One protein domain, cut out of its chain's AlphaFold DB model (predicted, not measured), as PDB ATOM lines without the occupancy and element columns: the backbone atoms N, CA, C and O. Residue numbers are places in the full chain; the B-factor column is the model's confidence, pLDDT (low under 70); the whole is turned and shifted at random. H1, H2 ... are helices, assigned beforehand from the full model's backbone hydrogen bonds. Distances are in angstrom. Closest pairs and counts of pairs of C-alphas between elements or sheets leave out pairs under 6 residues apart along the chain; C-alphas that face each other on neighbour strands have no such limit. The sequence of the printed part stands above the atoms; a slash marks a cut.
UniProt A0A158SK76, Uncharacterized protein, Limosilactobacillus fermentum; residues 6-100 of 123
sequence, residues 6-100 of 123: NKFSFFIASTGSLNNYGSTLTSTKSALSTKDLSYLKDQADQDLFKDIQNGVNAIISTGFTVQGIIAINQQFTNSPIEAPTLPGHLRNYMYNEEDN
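Overview. This is residues 6 to 100 of the 123 residues of an uncharacterized protein of Limosilactobacillus fermentum (UniProt A0A158SK76). A long helix, H3, folds back into a shorter H4 as a hairpin; H1 crosses H3 steeply, H2 packs on H1, and a tail without named elements, residues 74 to 100, runs to the far end. The printed part has 95 residues with helices H1 to H4 in chain order and no named strand: all helix, compact (radius of gyration of the C-alphas 14.3 A), elongated, 44 by 26 by 18 A.

Arrangement. H1, residues 6 to 19, touches H2, residues 25 to 34, at a steep 59 degrees (C-alphas of Ser 9 and Lys 29, 5.1 A). Residues 12 to 16 of H1 alone touch H3, residues 43 to 62, at a steep 62 degrees (Ile 12 and Ile 52, 6.6 A). H3 and H4, residues 66 to 73, form a hairpin at a shallow 18 degrees (Gly 55 and Ile 72, 4.4 A). Every O i to N i+4 pair is within hydrogen-bond range in H2, H3 and H4; 8 of 10 in H1.

Along the chain. H1 begins at C-alpha 6 (-36.400, 40.490, -8.623) and is 20.3 A long, H3 28.4 A; H4 ends at C-alpha 73 (-45.310, 21.179, 3.254).

Size, cuts and confidence. The C-alphas of Thr 34 and Met 94, the two farthest apart, lie 45.7 A apart. The printed part has no cut, and no printed residue is under pLDDT 70.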
ATOM      1  N   ASN A   6     -37.677  40.242  -9.294       96.69
ATOM      2  CA  ASN A   6     -36.400  40.490  -8.623       96.69
ATOM      3  C   ASN A   6     -36.483  40.062  -7.158       96.69
ATOM      4  O   ASN A   6     -35.583  39.398  -6.643       96.69
ATOM      5  N   LYS A   7     -37.588  40.416  -6.490       96.75
ATOM      6  CA  LYS A   7     -37.832  39.992  -5.106       96.75
ATOM      7  C   LYS A   7     -37.968  38.479  -5.020       96.75
ATOM      8  O   LYS A   7     -37.443  37.878  -4.090       96.75
ATOM      9  N   PHE A   8     -38.626  37.862  -5.998       97.50
ATOM     10  CA  PHE A   8     -38.825  36.421  -5.987       97.50
ATOM     11  C   PHE A   8     -37.558  35.643  -6.331       97.50
ATOM     12  O   PHE A   8     -37.270  34.659  -5.662       97.50
ATOM     13  N   SER A   9     -36.741  36.120  -7.277       98.00
ATOM     14  CA  SER A   9     -35.424  35.522  -7.521       98.00
ATOM     15  C   SER A   9     -34.529  35.610  -6.287       98.00
ATOM     16  O   SER A   9     -33.820  34.655  -5.984       98.00
ATOM     17  N   PHE A  10     -34.580  36.732  -5.557       98.06
ATOM     18  CA  PHE A  10     -33.834  36.887  -4.309       98.06
ATOM     19  C   PHE A  10     -34.343  35.926  -3.235       98.06
ATOM     20  O   PHE A  10     -33.545  35.227  -2.626       98.06
ATOM     21  N   PHE A  11     -35.663  35.830  -3.063       97.50
ATOM     22  CA  PHE A  11     -36.274  34.888  -2.131       97.50
ATOM     23  C   PHE A  11     -35.861  33.439  -2.419       97.50
ATOM     24  O   PHE A  11     -35.380  32.768  -1.513       97.50
ATOM     25  N   ILE A  12     -35.968  32.981  -3.672       97.50
ATOM     26  CA  ILE A  12     -35.561  31.622  -4.060       97.50
ATOM     27  C   ILE A  12     -34.078  31.390  -3.764       97.50
ATOM     28  O   ILE A  12     -33.746  30.402  -3.120       97.50
ATOM     29  N   ALA A  13     -33.191  32.301  -4.179       97.19
ATOM     30  CA  ALA A  13     -31.757  32.136  -3.952       97.19
ATOM     31  C   ALA A  13     -31.403  32.132  -2.452       97.19
ATOM     32  O   ALA A  13     -30.611  31.308  -2.007       97.19
ATOM     33  N   SER A  14     -32.004  33.021  -1.653       97.00
ATOM     34  CA  SER A  14     -31.752  33.094  -0.210       97.00
ATOM     35  C   SER A  14     -32.303  31.885   0.540       97.00
ATOM     36  O   SER A  14     -31.568  31.270   1.307       97.00
ATOM     37  N   THR A  15     -33.561  31.505   0.312       94.12
ATOM     38  CA  THR A  15     -34.149  30.310   0.934       94.12
ATOM     39  C   THR A  15     -33.425  29.051   0.481       94.12
ATOM     40  O   THR A  15     -33.056  28.230   1.313       94.12
ATOM     41  N   GLY A  16     -33.158  28.925  -0.819       94.31
ATOM     42  CA  GLY A  16     -32.468  27.770  -1.368       94.31
ATOM     43  C   GLY A  16     -31.042  27.618  -0.839       94.31
ATOM     44  O   GLY A  16     -30.573  26.495  -0.690       94.31
ATOM     45  N   SER A  17     -30.355  28.715  -0.497       94.94
ATOM     46  CA  SER A  17     -28.989  28.643   0.045       94.94
ATOM     47  C   SER A  17     -28.887  27.869   1.367       94.94
ATOM     48  O   SER A  17     -27.818  27.356   1.687       94.94
ATOM     49  N   LEU A  18     -29.999  27.726   2.102       93.62
ATOM     50  CA  LEU A  18     -30.084  26.883   3.301       93.62
ATOM     51  C   LEU A  18     -30.039  25.380   2.972       93.62
ATOM     52  O   LEU A  18     -29.690  24.584   3.835       93.62
ATOM     53  N   ASN A  19     -30.338  25.030   1.720       91.12
ATOM     54  CA  ASN A  19     -30.503  23.674   1.200       91.12
ATOM     55  C   ASN A  19     -29.597  23.438  -0.028       91.12
ATOM     56  O   ASN A  19     -29.986  22.803  -1.004       91.12
ATOM     57  N   ASN A  20     -28.375  23.984   0.006       92.81
ATOM     58  CA  ASN A  20     -27.328  23.814  -1.015       92.81
ATOM     59  C   ASN A  20     -27.650  24.329  -2.432       92.81
ATOM     60  O   ASN A  20     -26.964  23.946  -3.381       92.81
ATOM     61  N   TYR A  21     -28.621  25.234  -2.587       95.69
ATOM     62  CA  TYR A  21     -28.891  25.870  -3.878       95.69
ATOM     63  C   TYR A  21     -27.678  26.675  -4.370       95.69
ATOM     64  O   TYR A  21     -27.253  27.635  -3.718       95.69
ATOM     65  N   GLY A  22     -27.121  26.294  -5.519       97.12
ATOM     66  CA  GLY A  22     -25.866  26.845  -6.044       97.12
ATOM     67  C   GLY A  22     -26.017  27.877  -7.164       97.12
ATOM     68  O   GLY A  22     -25.039  28.528  -7.541       97.12
ATOM     69  N   SER A  23     -27.210  28.024  -7.732       98.31
ATOM     70  CA  SER A  23     -27.460  28.907  -8.867       98.31
ATOM     71  C   SER A  23     -27.397  30.364  -8.444       98.31
ATOM     72  O   SER A  23     -27.948  30.784  -7.427       98.31
ATOM     73  N   THR A  24     -26.754  31.179  -9.276       98.19
ATOM     74  CA  THR A  24     -26.633  32.611  -9.001       98.19
ATOM     75  C   THR A  24     -28.000  33.302  -9.001       98.19
ATOM     76  O   THR A  24     -28.968  32.829  -9.608       98.19
ATOM     77  N   LEU A  25     -28.078  34.482  -8.380       98.19
ATOM     78  CA  LEU A  25     -29.277  35.322  -8.446       98.19
ATOM     79  C   LEU A  25     -29.676  35.632  -9.901       98.19
ATOM     80  O   LEU A  25     -30.858  35.603 -10.240       98.19
ATOM     81  N   THR A  26     -28.692  35.872 -10.773       98.31
ATOM     82  CA  THR A  26     -28.910  36.119 -12.205       98.31
ATOM     83  C   THR A  26     -29.476  34.889 -12.908       98.31
ATOM     84  O   THR A  26     -30.487  35.012 -13.592       98.31
ATOM     85  N   SER A  27     -28.893  33.705 -12.694       98.50
ATOM     86  CA  SER A  27     -29.402  32.427 -13.220       98.50
ATOM     87  C   SER A  27     -30.844  32.165 -12.784       98.50
ATOM     88  O   SER A  27     -31.703  31.872 -13.611       98.50
ATOM     89  N   THR A  28     -31.128  32.365 -11.496       98.62
ATOM     90  CA  THR A  28     -32.463  32.193 -10.905       98.62
ATOM     91  C   THR A  28     -33.479  33.152 -11.522       98.62
ATOM     92  O   THR A  28     -34.592  32.762 -11.875       98.62
ATOM     93  N   LYS A  29     -33.095  34.421 -11.702       98.50
ATOM     94  CA  LYS A  29     -33.934  35.418 -12.368       98.50
ATOM     95  C   LYS A  29     -34.170  35.074 -13.838       98.50
ATOM     96  O   LYS A  29     -35.298  35.237 -14.307       98.50
ATOM     97  N   SER A  30     -33.146  34.608 -14.556       98.50
ATOM     98  CA  SER A  30     -33.286  34.149 -15.941       98.50
ATOM     99  C   SER A  30     -34.281  33.000 -16.018       98.50
ATOM    100  O   SER A  30     -35.262  33.137 -16.741       98.50
ATOM    101  N   ALA A  31     -34.122  31.964 -15.187       98.38
ATOM    102  CA  ALA A  31     -35.036  30.825 -15.136       98.38
ATOM    103  C   ALA A  31     -36.492  31.238 -14.860       98.38
ATOM    104  O   ALA A  31     -37.409  30.782 -15.541       98.38
ATOM    105  N   LEU A  32     -36.724  32.170 -13.927       97.62
ATOM    106  CA  LEU A  32     -38.060  32.733 -13.683       97.62
ATOM    107  C   LEU A  32     -38.615  33.505 -14.890       97.62
ATOM    108  O   LEU A  32     -39.811  33.430 -15.171       97.62
ATOM    109  N   SER A  33     -37.770  34.280 -15.572       96.88
ATOM    110  CA  SER A  33     -38.195  35.195 -16.641       96.88
ATOM    111  C   SER A  33     -38.517  34.446 -17.931       96.88
ATOM    112  O   SER A  33     -39.467  34.800 -18.628       96.88
ATOM    113  N   THR A  34     -37.728  33.418 -18.242       97.38
ATOM    114  CA  THR A  34     -37.846  32.608 -19.460       97.38
ATOM    115  C   THR A  34     -38.711  31.370 -19.261       97.38
ATOM    116  O   THR A  34     -39.167  30.795 -20.245       97.38
ATOM    117  N   LYS A  35     -38.966  30.975 -18.003       96.25
ATOM    118  CA  LYS A  35     -39.549  29.676 -17.627       96.25
ATOM    119  C   LYS A  35     -38.714  28.492 -18.121       96.25
ATOM    120  O   LYS A  35     -39.256  27.421 -18.381       96.25
ATOM    121  N   ASP A  36     -37.407  28.695 -18.250       98.12
ATOM    122  CA  ASP A  36     -36.455  27.681 -18.681       98.12
ATOM    123  C   ASP A  36     -35.493  27.350 -17.537       98.12
ATOM    124  O   ASP A  36     -34.761  28.203 -17.038       98.12
ATOM    125  N   LEU A  37     -35.502  26.092 -17.114       98.19
ATOM    126  CA  LEU A  37     -34.683  25.609 -16.009       98.19
ATOM    127  C   LEU A  37     -33.231  25.334 -16.420       98.19
ATOM    128  O   LEU A  37     -32.392  25.143 -15.544       98.19
ATOM    129  N   SER A  38     -32.911  25.374 -17.720       98.38
ATOM    130  CA  SER A  38     -31.548  25.192 -18.238       98.38
ATOM    131  C   SER A  38     -30.555  26.251 -17.736       98.38
ATOM    132  O   SER A  38     -29.347  26.026 -17.747       98.38
ATOM    133  N   TYR A  39     -31.054  27.395 -17.254       98.50
ATOM    134  CA  TYR A  39     -30.240  28.447 -16.641       98.50
ATOM    135  C   TYR A  39     -29.729  28.093 -15.237       98.50
ATOM    136  O   TYR A  39     -28.847  28.790 -14.725       98.50
ATOM    137  N   LEU A  40     -30.304  27.071 -14.598       98.56
ATOM    138  CA  LEU A  40     -29.927  26.619 -13.264       98.56
ATOM    139  C   LEU A  40     -28.758  25.630 -13.341       98.56
ATOM    140  O   LEU A  40     -28.592  24.916 -14.326       98.56
ATOM    141  N   LYS A  41     -27.937  25.612 -12.292       97.94
ATOM    142  CA  LYS A  41     -26.656  24.898 -12.221       97.94
ATOM    143  C   LYS A  41     -26.778  23.403 -12.515       97.94
ATOM    144  O   LYS A  41     -25.974  22.865 -13.270       97.94
ATOM    145  N   ASP A  42     -27.729  22.736 -11.871       96.81
ATOM    146  CA  ASP A  42     -27.915  21.288 -11.930       96.81
ATOM    147  C   ASP A  42     -29.354  20.898 -11.551       96.81
ATOM    148  O   ASP A  42     -30.183  21.752 -11.238       96.81
ATOM    149  N   GLN A  43     -29.661  19.599 -11.609       96.31
ATOM    150  CA  GLN A  43     -30.997  19.078 -11.316       96.31
ATOM    151  C   GLN A  43     -31.452  19.381  -9.879       96.31
ATOM    152  O   GLN A  43     -32.624  19.682  -9.677       96.31
ATOM    153  N   ALA A  44     -30.539  19.366  -8.901       95.06
ATOM    154  CA  ALA A  44     -30.887  19.631  -7.506       95.06
ATOM    155  C   ALA A  44     -31.391  21.071  -7.326       95.06
ATOM    156  O   ALA A  44     -32.419  21.297  -6.685       95.06
ATOM    157  N   ASP A  45     -30.736  22.036  -7.976       96.75
ATOM    158  CA  ASP A  45     -31.218  23.418  -8.009       96.75
ATOM    159  C   ASP A  45     -32.571  23.537  -8.720       96.75
ATOM    160  O   ASP A  45     -33.440  24.280  -8.266       96.75
ATOM    161  N   GLN A  46     -32.784  22.808  -9.820       97.44
ATOM    162  CA  GLN A  46     -34.067  22.820 -10.531       97.44
ATOM    163  C   GLN A  46     -35.218  22.297  -9.670       97.44
ATOM    164  O   GLN A  46     -36.327  22.834  -9.730       97.44
ATOM    165  N   ASP A  47     -34.966  21.261  -8.879       96.12
ATOM    166  CA  ASP A  47     -35.970  20.644  -8.020       96.12
ATOM    167  C   ASP A  47     -36.316  21.552  -6.839       96.12
ATOM    168  O   ASP A  47     -37.490  21.849  -6.614       96.12
ATOM    169  N   LEU A  48     -35.306  22.117  -6.173       95.50
ATOM    170  CA  LEU A  48     -35.506  23.079  -5.089       95.50
ATOM    171  C   LEU A  48     -36.173  24.377  -5.575       95.50
ATOM    172  O   LEU A  48     -37.045  24.926  -4.901       95.50
ATOM    173  N   PHE A  49     -35.821  24.848  -6.774       96.81
ATOM    174  CA  PHE A  49     -36.490  25.975  -7.424       96.81
ATOM    175  C   PHE A  49     -37.994  25.715  -7.587       96.81
ATOM    176  O   PHE A  49     -38.805  26.567  -7.214       96.81
ATOM    177  N   LYS A  50     -38.380  24.535  -8.095       96.81
ATOM    178  CA  LYS A  50     -39.791  24.146  -8.246       96.81
ATOM    179  C   LYS A  50     -40.494  24.011  -6.900       96.81
ATOM    180  O   LYS A  50     -41.599  24.530  -6.757       96.81
ATOM    181  N   ASP A  51     -39.867  23.360  -5.922       95.75
ATOM    182  CA  ASP A  51     -40.441  23.170  -4.586       95.75
ATOM    183  C   ASP A  51     -40.761  24.523  -3.927       95.75
ATOM    184  O   ASP A  51     -41.879  24.743  -3.453       95.75
ATOM    185  N   ILE A  52     -39.838  25.491  -4.003       95.81
ATOM    186  CA  ILE A  52     -40.063  26.848  -3.484       95.81
ATOM    187  C   ILE A  52     -41.191  27.557  -4.250       95.81
ATOM    188  O   ILE A  52     -42.049  28.195  -3.631       95.81
ATOM    189  N   GLN A  53     -41.232  27.449  -5.585       96.06
ATOM    190  CA  GLN A  53     -42.321  28.029  -6.378       96.06
ATOM    191  C   GLN A  53     -43.684  27.449  -5.999       96.06
ATOM    192  O   GLN A  53     -44.645  28.201  -5.811       96.06
ATOM    193  N   ASN A  54     -43.767  26.129  -5.855       95.62
ATOM    194  CA  ASN A  54     -44.995  25.440  -5.489       95.62
ATOM    195  C   ASN A  54     -45.436  25.824  -4.072       95.62
ATOM    196  O   ASN A  54     -46.601  26.166  -3.875       95.62
ATOM    197  N   GLY A  55     -44.511  25.879  -3.109       95.12
ATOM    198  CA  GLY A  55     -44.792  26.336  -1.747       95.12
ATOM    199  C   GLY A  55     -45.353  27.763  -1.703       95.12
ATOM    200  O   GLY A  55     -46.378  28.018  -1.068       95.12
ATOM    201  N   VAL A  56     -44.751  28.700  -2.445       95.31
ATOM    202  CA  VAL A  56     -45.262  30.079  -2.530       95.31
ATOM    203  C   VAL A  56     -46.649  30.129  -3.181       95.31
ATOM    204  O   VAL A  56     -47.529  30.845  -2.703       95.31
ATOM    205  N   ASN A  57     -46.896  29.341  -4.226       94.94
ATOM    206  CA  ASN A  57     -48.226  29.266  -4.834       94.94
ATOM    207  C   ASN A  57     -49.272  28.688  -3.864       94.94
ATOM    208  O   ASN A  57     -50.386  29.213  -3.782       94.94
ATOM    209  N   ALA A  58     -48.911  27.669  -3.079       96.50
ATOM    210  CA  ALA A  58     -49.794  27.057  -2.091       96.50
ATOM    211  C   ALA A  58     -50.217  28.049  -0.996       96.50
ATOM    212  O   ALA A  58     -51.407  28.137  -0.673       96.50
ATOM    213  N   ILE A  59     -49.281  28.848  -0.465       95.50
ATOM    214  CA  ILE A  59     -49.605  29.831   0.580       95.50
ATOM    215  C   ILE A  59     -50.398  31.022   0.045       95.50
ATOM    216  O   ILE A  59     -51.259  31.549   0.748       95.50
ATOM    217  N   ILE A  60     -50.167  31.421  -1.211       94.31
ATOM    218  CA  ILE A  60     -50.975  32.448  -1.883       94.31
ATOM    219  C   ILE A  60     -52.419  31.969  -2.055       94.31
ATOM    220  O   ILE A  60     -53.342  32.755  -1.859       94.31
ATOM    221  N   SER A  61     -52.615  30.695  -2.410       94.94
ATOM    222  CA  SER A  61     -53.947  30.122  -2.614       94.94
ATOM    223  C   SER A  61     -54.700  29.881  -1.305       94.94
ATOM    224  O   SER A  61     -55.909  30.084  -1.248       94.94
ATOM    225  N   THR A  62     -54.002  29.422  -0.266       96.62
ATOM    226  CA  THR A  62     -54.627  28.953   0.987       96.62
ATOM    227  C   THR A  62     -54.672  30.038   2.066       96.62
ATOM    228  O   THR A  62     -55.512  30.000   2.964       96.62
ATOM    229  N   GLY A  63     -53.782  31.031   1.985       95.69
ATOM    230  CA  GLY A  63     -53.611  32.073   2.994       95.69
ATOM    231  C   GLY A  63     -52.733  31.640   4.170       95.69
ATOM    232  O   GLY A  63     -52.521  30.453   4.420       95.69
ATOM    233  N   PHE A  64     -52.221  32.623   4.916       94.25
ATOM    234  CA  PHE A  64     -51.318  32.400   6.050       94.25
ATOM    235  C   PHE A  64     -52.064  31.844   7.272       94.25
ATOM    236  O   PHE A  64     -52.472  32.570   8.176       94.25
ATOM    237  N   THR A  65     -52.280  30.532   7.253       96.06
ATOM    238  CA  THR A  65     -53.004  29.748   8.258       96.06
ATOM    239  C   THR A  65     -52.276  28.427   8.510       96.06
ATOM    240  O   THR A  65     -51.363  28.065   7.769       96.06
ATOM    241  N   VAL A  66     -52.713  27.654   9.511       94.88
ATOM    242  CA  VAL A  66     -52.210  26.286   9.731       94.88
ATOM    243  C   VAL A  66     -52.381  25.421   8.478       94.88
ATOM    244  O   VAL A  66     -51.446  24.733   8.077       94.88
ATOM    245  N   GLN A  67     -53.537  25.508   7.812       95.75
ATOM    246  CA  GLN A  67     -53.785  24.786   6.560       95.75
ATOM    247  C   GLN A  67     -52.875  25.271   5.432       95.75
ATOM    248  O   GLN A  67     -52.413  24.466   4.635       95.75
ATOM    249  N   GLY A  68     -52.548  26.564   5.397       96.75
ATOM    250  CA  GLY A  68     -51.562  27.102   4.464       96.75
ATOM    251  C   GLY A  68     -50.162  26.530   4.683       96.75
ATOM    252  O   GLY A  68     -49.503  26.161   3.719       96.75
ATOM    253  N   ILE A  69     -49.720  26.397   5.938       94.25
ATOM    254  CA  ILE A  69     -48.425  25.779   6.272       94.25
ATOM    255  C   ILE A  69     -48.406  24.303   5.854       94.25
ATOM    256  O   ILE A  69     -47.445  23.851   5.234       94.25
ATOM    257  N   ILE A  70     -49.483  23.567   6.141       95.06
ATOM    258  CA  ILE A  70     -49.655  22.173   5.707       95.06
ATOM    259  C   ILE A  70     -49.621  22.079   4.174       95.06
ATOM    260  O   ILE A  70     -48.928  21.223   3.628       95.06
ATOM    261  N   ALA A  71     -50.301  22.992   3.479       96.25
ATOM    262  CA  ALA A  71     -50.323  23.034   2.024       96.25
ATOM    263  C   ALA A  71     -48.927  23.287   1.436       96.25
ATOM    264  O   ALA A  71     -48.572  22.614   0.476       96.25
ATOM    265  N   ILE A  72     -48.119  24.188   2.021       95.25
ATOM    266  CA  ILE A  72     -46.706  24.369   1.633       95.25
ATOM    267  C   ILE A  72     -45.945  23.052   1.789       95.25
ATOM    268  O   ILE A  72     -45.265  22.634   0.859       95.25
ATOM    269  N   ASN A  73     -46.052  22.403   2.953       93.25
ATOM    270  CA  ASN A  73     -45.310  21.179   3.254       93.25
ATOM    271  C   ASN A  73     -45.584  20.065   2.230       93.25
ATOM    272  O   ASN A  73     -44.662  19.367   1.828       93.25
ATOM    273  N   GLN A  74     -46.817  19.953   1.735       94.62
ATOM    274  CA  GLN A  74     -47.184  18.981   0.699       94.62
ATOM    275  C   GLN A  74     -46.533  19.234  -0.669       94.62
ATOM    276  O   GLN A  74     -46.557  18.339  -1.509       94.62
ATOM    277  N   GLN A  75     -45.997  20.431  -0.925       95.12
ATOM    278  CA  GLN A  75     -45.452  20.796  -2.236       95.12
ATOM    279  C   GLN A  75     -43.971  20.454  -2.433       95.12
ATOM    280  O   GLN A  75     -43.497  20.516  -3.566       95.12
ATOM    281  N   PHE A  76     -43.241  20.137  -1.361       92.38
ATOM    282  CA  PHE A  76     -41.817  19.801  -1.430       92.38
ATOM    283  C   PHE A  76     -41.670  18.332  -1.824       92.38
ATOM    284  O   PHE A  76     -41.591  17.456  -0.971       92.38
ATOM    285  N   THR A  77     -41.726  18.046  -3.122       92.44
ATOM    286  CA  THR A  77     -41.742  16.668  -3.646       92.44
ATOM    287  C   THR A  77     -40.699  16.422  -4.723       92.44
ATOM    288  O   THR A  77     -40.543  15.281  -5.153       92.44
ATOM    289  N   ASN A  78     -40.034  17.470  -5.218       91.00
ATOM    290  CA  ASN A  78     -39.083  17.338  -6.317       91.00
ATOM    291  C   ASN A  78     -37.691  16.954  -5.808       91.00
ATOM    292  O   ASN A  78     -37.031  16.148  -6.452       91.00
ATOM    293  N   SER A  79     -37.256  17.479  -4.656       83.25
ATOM    294  CA  SER A  79     -35.978  17.101  -4.041       83.25
ATOM    295  C   SER A  79     -36.174  15.994  -2.996       83.25
ATOM    296  O   SER A  79     -36.746  16.265  -1.943       83.25
ATOM    297  N   PRO A  80     -35.669  14.759  -3.202       80.44
ATOM    298  CA  PRO A  80     -35.816  13.675  -2.223       80.44
ATOM    299  C   PRO A  80     -35.177  13.969  -0.862       80.44
ATOM    300  O   PRO A  80     -35.581  13.388   0.139       80.44
ATOM    301  N   ILE A  81     -34.167  14.843  -0.833       81.19
ATOM    302  CA  ILE A  81     -33.469  15.252   0.392       81.19
ATOM    303  C   ILE A  81     -34.323  16.240   1.196       81.19
ATOM    304  O   ILE A  81     -34.326  16.191   2.421       81.19
ATOM    305  N   GLU A  82     -35.053  17.119   0.508       78.69
ATOM    306  CA  GLU A  82     -35.895  18.154   1.125       78.69
ATOM    307  C   GLU A  82     -37.355  17.711   1.291       78.69
ATOM    308  O   GLU A  82     -38.145  18.383   1.961       78.69
ATOM    309  N   ALA A  83     -37.731  16.593   0.668       85.81
ATOM    310  CA  ALA A  83     -39.074  16.057   0.737       85.81
ATOM    311  C   ALA A  83     -39.400  15.618   2.171       85.81
ATOM    312  O   ALA A  83     -38.612  14.912   2.807       85.81
ATOM    313  N   PRO A  84     -40.573  15.991   2.706       86.56
ATOM    314  CA  PRO A  84     -40.972  15.542   4.024       86.56
ATOM    315  C   PRO A  84     -41.246  14.038   4.005       86.56
ATOM    316  O   PRO A  84     -41.940  13.531   3.124       86.56
ATOM    317  N   THR A  85     -40.783  13.338   5.041       85.19
ATOM    318  CA  THR A  85     -41.070  11.910   5.248       85.19
ATOM    319  C   THR A  85     -42.575  11.631   5.318       85.19
ATOM    320  O   THR A  85     -43.042  10.610   4.818       85.19
ATOM    321  N   LEU A  86     -43.342  12.554   5.911       87.81
ATOM    322  CA  LEU A  86     -44.805  12.512   5.995       87.81
ATOM    323  C   LEU A  86     -45.403  13.827   5.458       87.81
ATOM    324  O   LEU A  86     -45.624  14.764   6.231       87.81
ATOM    325  N   PRO A  87     -45.659  13.930   4.141       90.62
ATOM    326  CA  PRO A  87     -46.230  15.133   3.546       90.62
ATOM    327  C   PRO A  87     -47.615  15.473   4.115       90.62
ATOM    328  O   PRO A  87     -48.497  14.623   4.222       90.62
ATOM    329  N   GLY A  88     -47.832  16.750   4.429       90.19
ATOM    330  CA  GLY A  88     -49.098  17.265   4.955       90.19
ATOM    331  C   GLY A  88     -49.302  17.066   6.455       90.19
ATOM    332  O   GLY A  88     -50.421  17.227   6.941       90.19
ATOM    333  N   HIS A  89     -48.242  16.737   7.189       87.44
ATOM    334  CA  HIS A  89     -48.282  16.553   8.633       87.44
ATOM    335  C   HIS A  89     -47.443  17.611   9.362       87.44
ATOM    336  O   HIS A  89     -46.377  18.018   8.899       87.44
ATOM    337  N   LEU A  90     -47.921  18.059  10.526       87.19
ATOM    338  CA  LEU A  90     -47.117  18.844  11.462       87.19
ATOM    339  C   LEU A  90     -46.436  17.890  12.428       87.19
ATOM    340  O   LEU A  90     -47.132  17.060  13.002       87.19
ATOM    341  N   ARG A  91     -45.135  18.074  12.663       85.31
ATOM    342  CA  ARG A  91     -44.343  17.208  13.544       85.31
ATOM    343  C   ARG A  91     -45.066  16.876  14.847       85.31
ATOM    344  O   ARG A  91     -45.399  17.784  15.616       85.31
ATOM    345  N   ASN A  92     -45.276  15.588  15.106       84.62
ATOM    346  CA  ASN A  92     -45.909  15.119  16.326       84.62
ATOM    347  C   ASN A  92     -45.377  13.753  16.770       84.62
ATOM    348  O   ASN A  92     -45.778  12.709  16.258       84.62
ATOM    349  N   TYR A  93     -44.557  13.769  17.822       82.69
ATOM    350  CA  TYR A  93     -43.923  12.567  18.367       82.69
ATOM    351  C   TYR A  93     -44.910  11.488  18.843       82.69
ATOM    352  O   TYR A  93     -44.560  10.313  18.865       82.69
ATOM    353  N   MET A  94     -46.138  11.864  19.225       82.19
ATOM    354  CA  MET A  94     -47.160  10.898  19.649       82.19
ATOM    355  C   MET A  94     -47.691  10.064  18.476       82.19
ATOM    356  O   MET A  94     -48.257   8.998  18.701       82.19
ATOM    357  N   TYR A  95     -47.541  10.557  17.241       81.06
ATOM    358  CA  TYR A  95     -47.967   9.872  16.018       81.06
ATOM    359  C   TYR A  95     -46.787   9.331  15.199       81.06
ATOM    360  O   TYR A  95     -46.952   8.325  14.515       81.06
ATOM    361  N   ASN A  96     -45.616   9.973  15.265       82.19
ATOM    362  CA  ASN A  96     -44.405   9.570  14.555       82.19
ATOM    363  C   ASN A  96     -43.158   9.843  15.413       82.19
ATOM    364  O   ASN A  96     -42.806  10.996  15.644       82.19
ATOM    365  N   GLU A  97     -42.456   8.800  15.857       82.88
ATOM    366  CA  GLU A  97     -41.279   8.951  16.729       82.88
ATOM    367  C   GLU A  97     -40.129   9.734  16.070       82.88
ATOM    368  O   GLU A  97     -39.373  10.407  16.775       82.88
ATOM    369  N   GLU A  98     -40.038   9.722  14.736       79.88
ATOM    370  CA  GLU A  98     -39.063  10.503  13.954       79.88
ATOM    371  C   GLU A  98     -39.316  12.023  14.026       79.88
ATOM    372  O   GLU A  98     -38.443  12.826  13.699       79.88
ATOM    373  N   ASP A  99     -40.493  12.450  14.499       80.25
ATOM    374  CA  ASP A  99     -40.805  13.865  14.728       80.25
ATOM    375  C   ASP A  99     -40.276  14.393  16.072       80.25
ATOM    376  O   ASP A  99     -40.496  15.562  16.415       80.25
ATOM    377  N   ASN A 100     -39.578  13.561  16.850       80.81
ATOM    378  CA  ASN A 100     -38.925  13.994  18.080       80.81
ATOM    379  C   ASN A 100     -37.892  15.094  17.803       80.81
ATOM    380  O   ASN A 100     -36.903  14.905  17.096       80.81
TER     381      ASN A 100